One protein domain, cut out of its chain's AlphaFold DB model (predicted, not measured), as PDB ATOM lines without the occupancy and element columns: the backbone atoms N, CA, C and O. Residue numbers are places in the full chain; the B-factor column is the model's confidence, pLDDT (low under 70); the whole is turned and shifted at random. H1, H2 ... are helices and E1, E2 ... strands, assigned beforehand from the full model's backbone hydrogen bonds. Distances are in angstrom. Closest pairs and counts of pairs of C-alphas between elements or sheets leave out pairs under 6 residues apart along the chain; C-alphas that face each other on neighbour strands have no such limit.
ATOM      1  N   HIS A  11     -34.398 -61.663 -41.876       98.12
ATOM      2  CA  HIS A  11     -33.917 -60.781 -42.939       98.12
ATOM      3  C   HIS A  11     -34.302 -59.312 -42.699       98.12
ATOM      4  O   HIS A  11     -33.473 -58.416 -42.862       98.12
ATOM      5  N   GLU A  12     -35.536 -59.055 -42.263       97.81
ATOM      6  CA  GLU A  12     -35.998 -57.702 -41.934       97.81
ATOM      7  C   GLU A  12     -35.290 -57.138 -40.696       97.81
ATOM      8  O   GLU A  12     -34.974 -55.948 -40.660       97.81
ATOM      9  N   LEU A  13     -34.976 -57.983 -39.708       98.12
ATOM     10  CA  LEU A  13     -34.165 -57.600 -38.551       98.12
ATOM     11  C   LEU A  13     -32.742 -57.213 -38.963       98.12
ATOM     12  O   LEU A  13     -32.216 -56.203 -38.488       98.12
ATOM     13  N   VAL A  14     -32.123 -57.973 -39.869       98.12
ATOM     14  CA  VAL A  14     -30.792 -57.659 -40.405       98.12
ATOM     15  C   VAL A  14     -30.810 -56.341 -41.185       98.12
ATOM     16  O   VAL A  14     -29.936 -55.496 -40.962       98.12
ATOM     17  N   ASP A  15     -31.804 -56.117 -42.049       97.94
ATOM     18  CA  ASP A  15     -31.943 -54.848 -42.776       97.94
ATOM     19  C   ASP A  15     -32.141 -53.663 -41.818       97.94
ATOM     20  O   ASP A  15     -31.438 -52.646 -41.904       97.94
ATOM     21  N   LEU A  16     -33.032 -53.816 -40.833       96.88
ATOM     22  CA  LEU A  16     -33.272 -52.804 -39.811       96.88
ATOM     23  C   LEU A  16     -31.988 -52.474 -39.042       96.88
ATOM     24  O   LEU A  16     -31.652 -51.298 -38.877       96.88
ATOM     25  N   ASN A  17     -31.234 -53.490 -38.621       97.38
ATOM     26  CA  ASN A  17     -29.961 -53.306 -37.932       97.38
ATOM     27  C   ASN A  17     -28.952 -52.537 -38.800       97.38
ATOM     28  O   ASN A  17     -28.367 -51.551 -38.348       97.38
ATOM     29  N   ASN A  18     -28.796 -52.915 -40.072       98.19
ATOM     30  CA  ASN A  18     -27.892 -52.231 -40.998       98.19
ATOM     31  C   ASN A  18     -28.242 -50.743 -41.142       98.19
ATOM     32  O   ASN A  18     -27.356 -49.881 -41.087       98.19
ATOM     33  N   ARG A  19     -29.534 -50.421 -41.250       97.62
ATOM     34  CA  ARG A  19     -30.028 -49.038 -41.327       97.62
ATOM     35  C   ARG A  19     -29.788 -48.262 -40.035       97.62
ATOM     36  O   ARG A  19     -29.353 -47.108 -40.095       97.62
ATOM     37  N   ILE A  20     -30.015 -48.878 -38.874       97.06
ATOM     38  CA  ILE A  20     -29.737 -48.270 -37.563       97.06
ATOM     39  C   ILE A  20     -28.247 -47.960 -37.437       97.06
ATOM     40  O   ILE A  20     -27.875 -46.818 -37.158       97.06
ATOM     41  N   VAL A  21     -27.380 -48.936 -37.711       97.81
ATOM     42  CA  VAL A  21     -25.923 -48.764 -37.652       97.81
ATOM     43  C   VAL A  21     -25.468 -47.660 -38.607       97.81
ATOM     44  O   VAL A  21     -24.675 -46.798 -38.216       97.81
ATOM     45  N   ALA A  22     -25.987 -47.630 -39.837       96.31
ATOM     46  CA  ALA A  22     -25.688 -46.573 -40.799       96.31
ATOM     47  C   ALA A  22     -26.109 -45.188 -40.277       96.31
ATOM     48  O   ALA A  22     -25.318 -44.239 -40.317       96.31
ATOM     49  N   ARG A  23     -27.319 -45.071 -39.713       97.00
ATOM     50  CA  ARG A  23     -27.818 -43.815 -39.138       97.00
ATOM     51  C   ARG A  23     -26.980 -43.359 -37.948       97.00
ATOM     52  O   ARG A  23     -26.635 -42.180 -37.873       97.00
ATOM     53  N   LEU A  24     -26.614 -44.266 -37.045       95.81
ATOM     54  CA  LEU A  24     -25.771 -43.960 -35.888       95.81
ATOM     55  C   LEU A  24     -24.375 -43.490 -36.311       95.81
ATOM     56  O   LEU A  24     -23.901 -42.472 -35.803       95.81
ATOM     57  N   LYS A  25     -23.751 -44.156 -37.294       89.00
ATOM     58  CA  LYS A  25     -22.468 -43.726 -37.879       89.00
ATOM     59  C   LYS A  25     -22.565 -42.326 -38.481       89.00
ATOM     60  O   LYS A  25     -21.663 -41.514 -38.279       89.00
ATOM     61  N   PHE A  26     -23.649 -42.021 -39.191       86.50
ATOM     62  CA  PHE A  26     -23.875 -40.688 -39.749       86.50
ATOM     63  C   PHE A  26     -24.025 -39.623 -38.653       86.50
ATOM     64  O   PHE A  26     -23.350 -38.599 -38.692       86.50
ATOM     65  N   LEU A  27     -24.834 -39.885 -37.621       86.50
ATOM     66  CA  LEU A  27     -24.995 -38.969 -36.486       86.50
ATOM     67  C   LEU A  27     -23.678 -38.736 -35.733       86.50
ATOM     68  O   LEU A  27     -23.393 -37.617 -35.313       86.50
ATOM     69  N   GLN A  28     -22.848 -39.770 -35.584       83.12
ATOM     70  CA  GLN A  28     -21.520 -39.634 -34.992       83.12
ATOM     71  C   GLN A  28     -20.610 -38.735 -35.839       83.12
ATOM     72  O   GLN A  28     -19.911 -37.887 -35.286       83.12
ATOM     73  N   GLN A  29     -20.647 -38.873 -37.169       79.38
ATOM     74  CA  GLN A  29     -19.904 -37.995 -38.078       79.38
ATOM     75  C   GLN A  29     -20.385 -36.545 -37.985       79.38
ATOM     76  O   GLN A  29     -19.557 -35.644 -37.916       79.38
ATOM     77  N   MET A  30     -21.701 -36.319 -37.914       77.62
ATOM     78  CA  MET A  30     -22.258 -34.978 -37.727       77.62
ATOM     79  C   MET A  30     -21.812 -34.344 -36.411       77.62
ATOM     80  O   MET A  30     -21.437 -33.179 -36.405       77.62
ATOM     81  N   ARG A  31     -21.804 -35.096 -35.302       76.50
ATOM     82  CA  ARG A  31     -21.308 -34.591 -34.012       76.50
ATOM     83  C   ARG A  31     -19.826 -34.230 -34.068       76.50
ATOM     84  O   ARG A  31     -19.448 -33.175 -33.575       76.50
ATOM     85  N   ALA A  32     -19.003 -35.066 -34.705       67.38
ATOM     86  CA  ALA A  32     -17.586 -34.763 -34.905       67.38
ATOM     87  C   ALA A  32     -17.384 -33.505 -35.768       67.38
ATOM     88  O   ALA A  32     -16.515 -32.694 -35.469       67.38
ATOM     89  N   HIS A  33     -18.211 -33.317 -36.800       67.94
ATOM     90  CA  HIS A  33     -18.197 -32.121 -37.639       67.94
ATOM     91  C   HIS A  33     -18.678 -30.869 -36.886       67.94
ATOM     92  O   HIS A  33     -18.087 -29.807 -37.028       67.94
ATOM     93  N   ALA A  34     -19.712 -30.978 -36.047       67.62
ATOM     94  CA  ALA A  34     -20.177 -29.877 -35.203       67.62
ATOM     95  C   ALA A  34     -19.102 -29.453 -34.189       67.62
ATOM     96  O   ALA A  34     -18.800 -28.271 -34.092       67.62
ATOM     97  N   ALA A  35     -18.445 -30.414 -33.531       64.81
ATOM     98  CA  ALA A  35     -17.306 -30.138 -32.654       64.81
ATOM     99  C   ALA A  35     -16.140 -29.478 -33.409       64.81
ATOM    100  O   ALA A  35     -15.391 -28.699 -32.839       64.81
ATOM    101  N   MET A  36     -15.982 -29.764 -34.701       65.81
ATOM    102  CA  MET A  36     -14.974 -29.126 -35.542       65.81
ATOM    103  C   MET A  36     -15.312 -27.668 -35.872       65.81
ATOM    104  O   MET A  36     -14.397 -26.857 -35.942       65.81
ATOM    105  N   LEU A  37     -16.600 -27.326 -36.019       65.81
ATOM    106  CA  LEU A  37     -17.071 -25.941 -36.184       65.81
ATOM    107  C   LEU A  37     -16.894 -25.100 -34.917       65.81
ATOM    108  O   LEU A  37     -16.845 -23.876 -35.007       65.81
ATOM    109  N   GLU A  38     -16.782 -25.730 -33.745       79.56
ATOM    110  CA  GLU A  38     -16.435 -25.001 -32.528       79.56
ATOM    111  C   GLU A  38     -15.021 -24.423 -32.609       79.56
ATOM    112  O   GLU A  38     -14.775 -23.412 -31.966       79.56
ATOM    113  N   PHE A  39     -14.110 -24.988 -33.407       85.00
ATOM    114  CA  PHE A  39     -12.734 -24.511 -33.533       85.00
ATOM    115  C   PHE A  39     -12.476 -23.814 -34.873       85.00
ATOM    116  O   PHE A  39     -12.866 -24.319 -35.920       85.00
ATOM    117  N   SER A  40     -11.750 -22.697 -34.868       88.38
ATOM    118  CA  SER A  40     -11.345 -21.952 -36.071       88.38
ATOM    119  C   SER A  40      -9.933 -22.330 -36.547       88.38
ATOM    120  O   SER A  40      -9.067 -22.674 -35.743       88.38
ATOM    121  N   LEU A  41      -9.654 -22.223 -37.853       90.25
ATOM    122  CA  LEU A  41      -8.263 -22.200 -38.332       90.25
ATOM    123  C   LEU A  41      -7.526 -21.014 -37.695       90.25
ATOM    124  O   LEU A  41      -8.095 -19.935 -37.543       90.25
ATOM    125  N   GLY A  42      -6.267 -21.211 -37.315       91.69
ATOM    126  CA  GLY A  42      -5.484 -20.220 -36.575       91.69
ATOM    127  C   GLY A  42      -5.767 -20.194 -35.069       91.69
ATOM    128  O   GLY A  42      -5.052 -19.518 -34.332       91.69
ATOM    129  N   GLU A  43      -6.758 -20.944 -34.577       92.19
ATOM    130  CA  GLU A  43      -7.062 -20.999 -33.147       92.19
ATOM    131  C   GLU A  43      -5.988 -21.783 -32.380       92.19
ATOM    132  O   GLU A  43      -5.570 -22.872 -32.793       92.19
ATOM    133  N   ARG A  44      -5.549 -21.224 -31.242       94.31
ATOM    134  CA  ARG A  44      -4.650 -21.911 -30.306       94.31
ATOM    135  C   ARG A  44      -5.443 -22.878 -29.437       94.31
ATOM    136  O   ARG A  44      -6.433 -22.507 -28.805       94.31
ATOM    137  N   VAL A  45      -4.963 -24.110 -29.369       95.00
ATOM    138  CA  VAL A  45      -5.592 -25.212 -28.640       95.00
ATOM    139  C   VAL A  45      -4.566 -25.966 -27.808       95.00
ATOM    140  O   VAL A  45      -3.363 -25.901 -28.074       95.00
ATOM    141  N   SER A  46      -5.051 -26.708 -26.818       95.88
ATOM    142  CA  SER A  46      -4.267 -27.725 -26.123       95.88
ATOM    143  C   SER A  46      -4.856 -29.117 -26.301       95.88
ATOM    144  O   SER A  46      -6.061 -29.284 -26.499       95.88
ATOM    145  N   PHE A  47      -3.990 -30.121 -26.239       95.75
ATOM    146  CA  PHE A  47      -4.345 -31.536 -26.284       95.75
ATOM    147  C   PHE A  47      -3.263 -32.357 -25.579       95.75
ATOM    148  O   PHE A  47      -2.148 -31.882 -25.385       95.75
ATOM    149  N   GLN A  48      -3.586 -33.581 -25.173       96.31
ATOM    150  CA  GLN A  48      -2.639 -34.463 -24.491       96.31
ATOM    151  C   GLN A  48      -2.644 -35.834 -25.169       96.31
ATOM    152  O   GLN A  48      -3.578 -36.605 -24.951       96.31
ATOM    153  N   PRO A  49      -1.647 -36.124 -26.019       93.44
ATOM    154  CA  PRO A  49      -1.430 -37.471 -26.528       93.44
ATOM    155  C   PRO A  49      -0.975 -38.419 -25.413       93.44
ATOM    156  O   PRO A  49      -0.315 -38.002 -24.460       93.44
ATOM    157  N   ASP A  50      -1.270 -39.707 -25.569       92.69
ATOM    158  CA  ASP A  50      -0.809 -40.738 -24.639       92.69
ATOM    159  C   ASP A  50       0.722 -40.775 -24.580       92.69
ATOM    160  O   ASP A  50       1.397 -40.774 -25.608       92.69
ATOM    161  N   GLY A  51       1.282 -40.796 -23.369       93.44
ATOM    162  CA  GLY A  51       2.734 -40.788 -23.161       93.44
ATOM    163  C   GLY A  51       3.414 -39.432 -23.383       93.44
ATOM    164  O   GLY A  51       4.633 -39.346 -23.246       93.44
ATOM    165  N   HIS A  52       2.658 -38.370 -23.674       92.12
ATOM    166  CA  HIS A  52       3.182 -37.017 -23.837       92.12
ATOM    167  C   HIS A  52       2.636 -36.060 -22.762       92.12
ATOM    168  O   HIS A  52       1.522 -36.247 -22.252       92.12
ATOM    169  N   PRO A  53       3.393 -35.004 -22.406       94.44
ATOM    170  CA  PRO A  53       2.826 -33.886 -21.663       94.44
ATOM    171  C   PRO A  53       1.735 -33.196 -22.494       94.44
ATOM    172  O   PRO A  53       1.600 -33.428 -23.697       94.44
ATOM    173  N   VAL A  54       0.959 -32.317 -21.856       95.19
ATOM    174  CA  VAL A  54       0.019 -31.452 -22.580       95.19
ATOM    175  C   VAL A  54       0.795 -30.636 -23.611       95.19
ATOM    176  O   VAL A  54       1.761 -29.951 -23.278       95.19
ATOM    177  N   LEU A  55       0.351 -30.710 -24.859       96.38
ATOM    178  CA  LEU A  55       0.902 -29.967 -25.975       96.38
ATOM    179  C   LEU A  55      -0.011 -28.797 -26.319       96.38
ATOM    180  O   LEU A  55      -1.237 -28.872 -26.198       96.38
ATOM    181  N   PHE A  56       0.613 -27.725 -26.792       96.50
ATOM    182  CA  PHE A  56      -0.045 -26.518 -27.263       96.50
ATOM    183  C   PHE A  56       0.316 -26.298 -28.725       96.50
ATOM    184  O   PHE A  56       1.441 -26.573 -29.154       96.50
ATOM    185  N   GLY A  57      -0.641 -25.807 -29.500       96.00
ATOM    186  CA  GLY A  57      -0.412 -25.541 -30.908       96.00
ATOM    187  C   GLY A  57      -1.556 -24.799 -31.565       96.00
ATOM    188  O   GLY A  57      -2.530 -24.415 -30.918       96.00
ATOM    189  N   VAL A  58      -1.410 -24.595 -32.867       96.12
ATOM    190  CA  VAL A  58      -2.362 -23.867 -33.704       96.12
ATOM    191  C   VAL A  58      -3.001 -24.823 -34.695       96.12
ATOM    192  O   VAL A  58      -2.311 -25.625 -35.328       96.12
ATOM    193  N   ILE A  59      -4.319 -24.725 -34.857       94.94
ATOM    194  CA  ILE A  59      -5.030 -25.460 -35.900       94.94
ATOM    195  C   ILE A  59      -4.685 -24.860 -37.262       94.94
ATOM    196  O   ILE A  59      -4.958 -23.691 -37.520       94.94
ATOM    197  N   THR A  60      -4.133 -25.668 -38.161       95.31
ATOM    198  CA  THR A  60      -3.715 -25.207 -39.497       95.31
ATOM    199  C   THR A  60      -4.514 -25.823 -40.631       95.31
ATOM    200  O   THR A  60      -4.555 -25.263 -41.725       95.31
ATOM    201  N   LYS A  61      -5.174 -26.960 -40.392       92.00
ATOM    202  CA  LYS A  61      -5.960 -27.638 -41.422       92.00
ATOM    203  C   LYS A  61      -7.139 -28.399 -40.841       92.00
ATOM    204  O   LYS A  61      -7.037 -29.060 -39.810       92.00
ATOM    205  N   TYR A  62      -8.227 -28.376 -41.595       87.56
ATOM    206  CA  TYR A  62      -9.394 -29.215 -41.401       87.56
ATOM    207  C   TYR A  62      -9.304 -30.499 -42.236       87.56
ATOM    208  O   TYR A  62      -9.061 -30.456 -43.440       87.56
ATOM    209  N   ASN A  63      -9.532 -31.649 -41.603       85.00
ATOM    210  CA  ASN A  63      -9.714 -32.944 -42.261       85.00
ATOM    211  C   ASN A  63     -11.133 -33.461 -41.992       85.00
ATOM    212  O   ASN A  63     -11.819 -32.995 -41.094       85.00
ATOM    213  N   ARG A  64     -11.580 -34.498 -42.707       81.31
ATOM    214  CA  ARG A  64     -12.974 -34.980 -42.610       81.31
ATOM    215  C   ARG A  64     -13.453 -35.332 -41.184       81.31
ATOM    216  O   ARG A  64     -14.654 -35.299 -40.940       81.31
ATOM    217  N   LYS A  65     -12.557 -35.734 -40.271       82.25
ATOM    218  CA  LYS A  65     -12.887 -36.141 -38.883       82.25
ATOM    219  C   LYS A  65     -11.880 -35.646 -37.833       82.25
ATOM    220  O   LYS A  65     -11.907 -36.096 -36.691       82.25
ATOM    221  N   SER A  66     -10.944 -34.800 -38.234       87.69
ATOM    222  CA  SER A  66      -9.808 -34.388 -37.413       87.69
ATOM    223  C   SER A  66      -9.325 -33.018 -37.850       87.69
ATOM    224  O   SER A  66      -9.710 -32.516 -38.906       87.69
ATOM    225  N   VAL A  67      -8.448 -32.428 -37.057       91.50
ATOM    226  CA  VAL A  67      -7.699 -31.241 -37.449       91.50
ATOM    227  C   VAL A  67      -6.212 -31.554 -37.437       91.50
ATOM    228  O   VAL A  67      -5.764 -32.470 -36.743       91.50
ATOM    229  N   THR A  68      -5.449 -30.790 -38.206       95.19
ATOM    230  CA  THR A  68      -3.997 -30.742 -38.063       95.19
ATOM    231  C   THR A  68      -3.640 -29.596 -37.132       95.19
ATOM    232  O   THR A  68      -4.043 -28.458 -37.372       95.19
ATOM    233  N   VAL A  69      -2.883 -29.913 -36.086       96.44
ATOM    234  CA  VAL A  69      -2.308 -28.951 -35.148       96.44
ATOM    235  C   VAL A  69      -0.803 -28.904 -35.372       96.44
ATOM    236  O   VAL A  69      -0.162 -29.955 -35.425       96.44
ATOM    237  N   ILE A  70      -0.245 -27.702 -35.504       97.69
ATOM    238  CA  ILE A  70       1.205 -27.487 -35.475       97.69
ATOM    239  C   ILE A  70       1.569 -26.961 -34.090       97.69
ATOM    240  O   ILE A  70       1.013 -25.953 -33.647       97.69
ATOM    241  N   THR A  71       2.455 -27.667 -33.387       96.50
ATOM    242  CA  THR A  71       2.940 -27.251 -32.065       96.50
ATOM    243  C   THR A  71       3.996 -26.155 -32.179       96.50
ATOM    244  O   THR A  71       4.549 -25.905 -33.249       96.50
ATOM    245  N   GLU A  72       4.331 -25.526 -31.055       90.44
ATOM    246  CA  GLU A  72       5.394 -24.510 -30.983       90.44
ATOM    247  C   GLU A  72       6.773 -25.062 -31.383       90.44
ATOM    248  O   GLU A  72       7.617 -24.336 -31.899       90.44
ATOM    249  N   THR A  73       6.975 -26.373 -31.233       93.12
ATOM    250  CA  THR A  73       8.171 -27.098 -31.685       93.12
ATOM    251  C   THR A  73       8.072 -27.568 -33.143       93.12
ATOM    252  O   THR A  73       8.786 -28.487 -33.538       93.12
ATOM    253  N   MET A  74       7.168 -26.983 -33.937       94.00
ATOM    254  CA  MET A  74       6.933 -27.289 -35.357       94.00
ATOM    255  C   MET A  74       6.525 -28.747 -35.643       94.00
ATOM    256  O   MET A  74       6.630 -29.217 -36.775       94.00
ATOM    257  N   GLN A  75       6.036 -29.488 -34.644       96.19
ATOM    258  CA  GLN A  75       5.539 -30.847 -34.864       96.19
ATOM    259  C   GLN A  75       4.108 -30.815 -35.390       96.19
ATOM    260  O   GLN A  75       3.277 -30.041 -34.917       96.19
ATOM    261  N   HIS A  76       3.803 -31.714 -36.322       97.12
ATOM    262  CA  HIS A  76       2.476 -31.849 -36.911       97.12
ATOM    263  C   HIS A  76       1.717 -33.007 -36.269       97.12
ATOM    264  O   HIS A  76       2.157 -34.154 -36.323       97.12
ATOM    265  N   TRP A  77       0.536 -32.716 -35.732       96.94
ATOM    266  CA  TRP A  77      -0.332 -33.698 -35.091       96.94
ATOM    267  C   TRP A  77      -1.697 -33.734 -35.761       96.94
ATOM    268  O   TRP A  77      -2.290 -32.694 -36.035       96.94
ATOM    269  N   THR A  78      -2.219 -34.937 -36.004       95.06
ATOM    270  CA  THR A  78      -3.615 -35.121 -36.418       95.06
ATOM    271  C   THR A  78      -4.437 -35.510 -35.202       95.06
ATOM    272  O   THR A  78      -4.233 -36.581 -34.638       95.06
ATOM    273  N   VAL A  79      -5.367 -34.645 -34.801       92.62
ATOM    274  CA  VAL A  79      -6.100 -34.780 -33.537       92.62
ATOM    275  C   VAL A  79      -7.601 -34.711 -33.806       92.62
ATOM    276  O   VAL A  79      -8.065 -33.870 -34.579       92.62
ATOM    277  N   ALA A  80      -8.382 -35.611 -33.203       90.00
ATOM    278  CA  ALA A  80      -9.839 -35.507 -33.258       90.00
ATOM    279  C   ALA A  80     -10.306 -34.315 -32.395       90.00
ATOM    280  O   ALA A  80      -9.774 -34.143 -31.296       90.00
ATOM    281  N   PRO A  81     -11.313 -33.524 -32.821       88.06
ATOM    282  CA  PRO A  81     -11.738 -32.324 -32.092       88.06
ATOM    283  C   PRO A  81     -12.135 -32.588 -30.635       88.06
ATOM    284  O   PRO A  81     -11.945 -31.735 -29.779       88.06
ATOM    285  N   THR A  82     -12.616 -33.796 -30.329       88.25
ATOM    286  CA  THR A  82     -12.995 -34.226 -28.975       88.25
ATOM    287  C   THR A  82     -11.837 -34.249 -27.975       88.25
ATOM    288  O   THR A  82     -12.085 -34.259 -26.775       88.25
ATOM    289  N   PHE A  83     -10.587 -34.281 -28.445       91.50
ATOM    290  CA  PHE A  83      -9.391 -34.233 -27.595       91.50
ATOM    291  C   PHE A  83      -8.788 -32.828 -27.482       91.50
ATOM    292  O   PHE A  83      -7.823 -32.638 -26.741       91.50
ATOM    293  N   LEU A  84      -9.332 -31.853 -28.214       92.56
ATOM    294  CA  LEU A  84      -8.873 -30.472 -28.171       92.56
ATOM    295  C   LEU A  84      -9.586 -29.707 -27.063       92.56
ATOM    296  O   LEU A  84     -10.772 -29.903 -26.795       92.56
ATOM    297  N   ARG A  85      -8.870 -28.762 -26.461       92.62
ATOM    298  CA  ARG A  85      -9.444 -27.754 -25.574       92.62
ATOM    299  C   ARG A  85      -9.083 -26.369 -26.081       92.62
ATOM    300  O   ARG A  85      -7.931 -26.112 -26.432       92.62
ATOM    301  N   LYS A  86     -10.066 -25.467 -26.086       90.31
ATOM    302  CA  LYS A  86      -9.825 -24.045 -26.343       90.31
ATOM    303  C   LYS A  86      -9.011 -23.452 -25.206       90.31
ATOM    304  O   LYS A  86      -9.301 -23.704 -24.033       90.31
ATOM    305  N   LEU A  87      -8.032 -22.626 -25.547       88.25
ATOM    306  CA  LEU A  87      -7.362 -21.806 -24.550       88.25
ATOM    307  C   LEU A  87      -8.282 -20.637 -24.193       88.25
ATOM    308  O   LEU A  87      -8.750 -19.913 -25.070       88.25
TER     309      LEU A  87
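This is residues 11 to 87 of the 103 residues of an uncharacterized protein of Leptothrix cholodnii (strain ATCC 51168 / LMG 8142 / SP-6) (UniProt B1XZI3). One long helix, H1, sticks out with residues 11 to 28 from a compact head, a strongly twisted four-stranded sheet. The 77 printed residues run H1, E1, E2, E3, E4; the strands, in that order across the sheet, make a meander, each the antiparallel neighbour of the one before. The class is mixed; the whole is loose, radius of gyration of the C-alphas 16.2 A, spanning 55 by 27 by 17 A.

H1, residues 11 to 37, has every O i to N i+4 pair within hydrogen-bond range. It only grazes the sheet, with residues 32 to 37; its closest C-alpha pair with E3, residues 66 to 71, is Met 36 and Ser 66, 7.6 A. E1, residues 44 to 47, and E2, residues 55 to 63, form a hairpin, with N 45 and O 57 at 2.9 A. E2 bends by 75 degrees at residue 60. Hairpin E2 and E3 has N 60 and O 68 at 2.9 A. Hairpin E3 and E4, residues 76 to 79, has N 69 and O 77 at 2.8 A.

H1 runs 39.3 A from C-alpha 11 at (-33.917, -60.781, -42.939). E2 measures 19.7 A. E4 ends at C-alpha 79, (-6.100, -34.780, -33.537).

The C-alphas farthest apart, His 11 and Thr 73, are 55.1 A apart. The printed part has no cut and no long link. Residues 32 to 37 have pLDDT under 70.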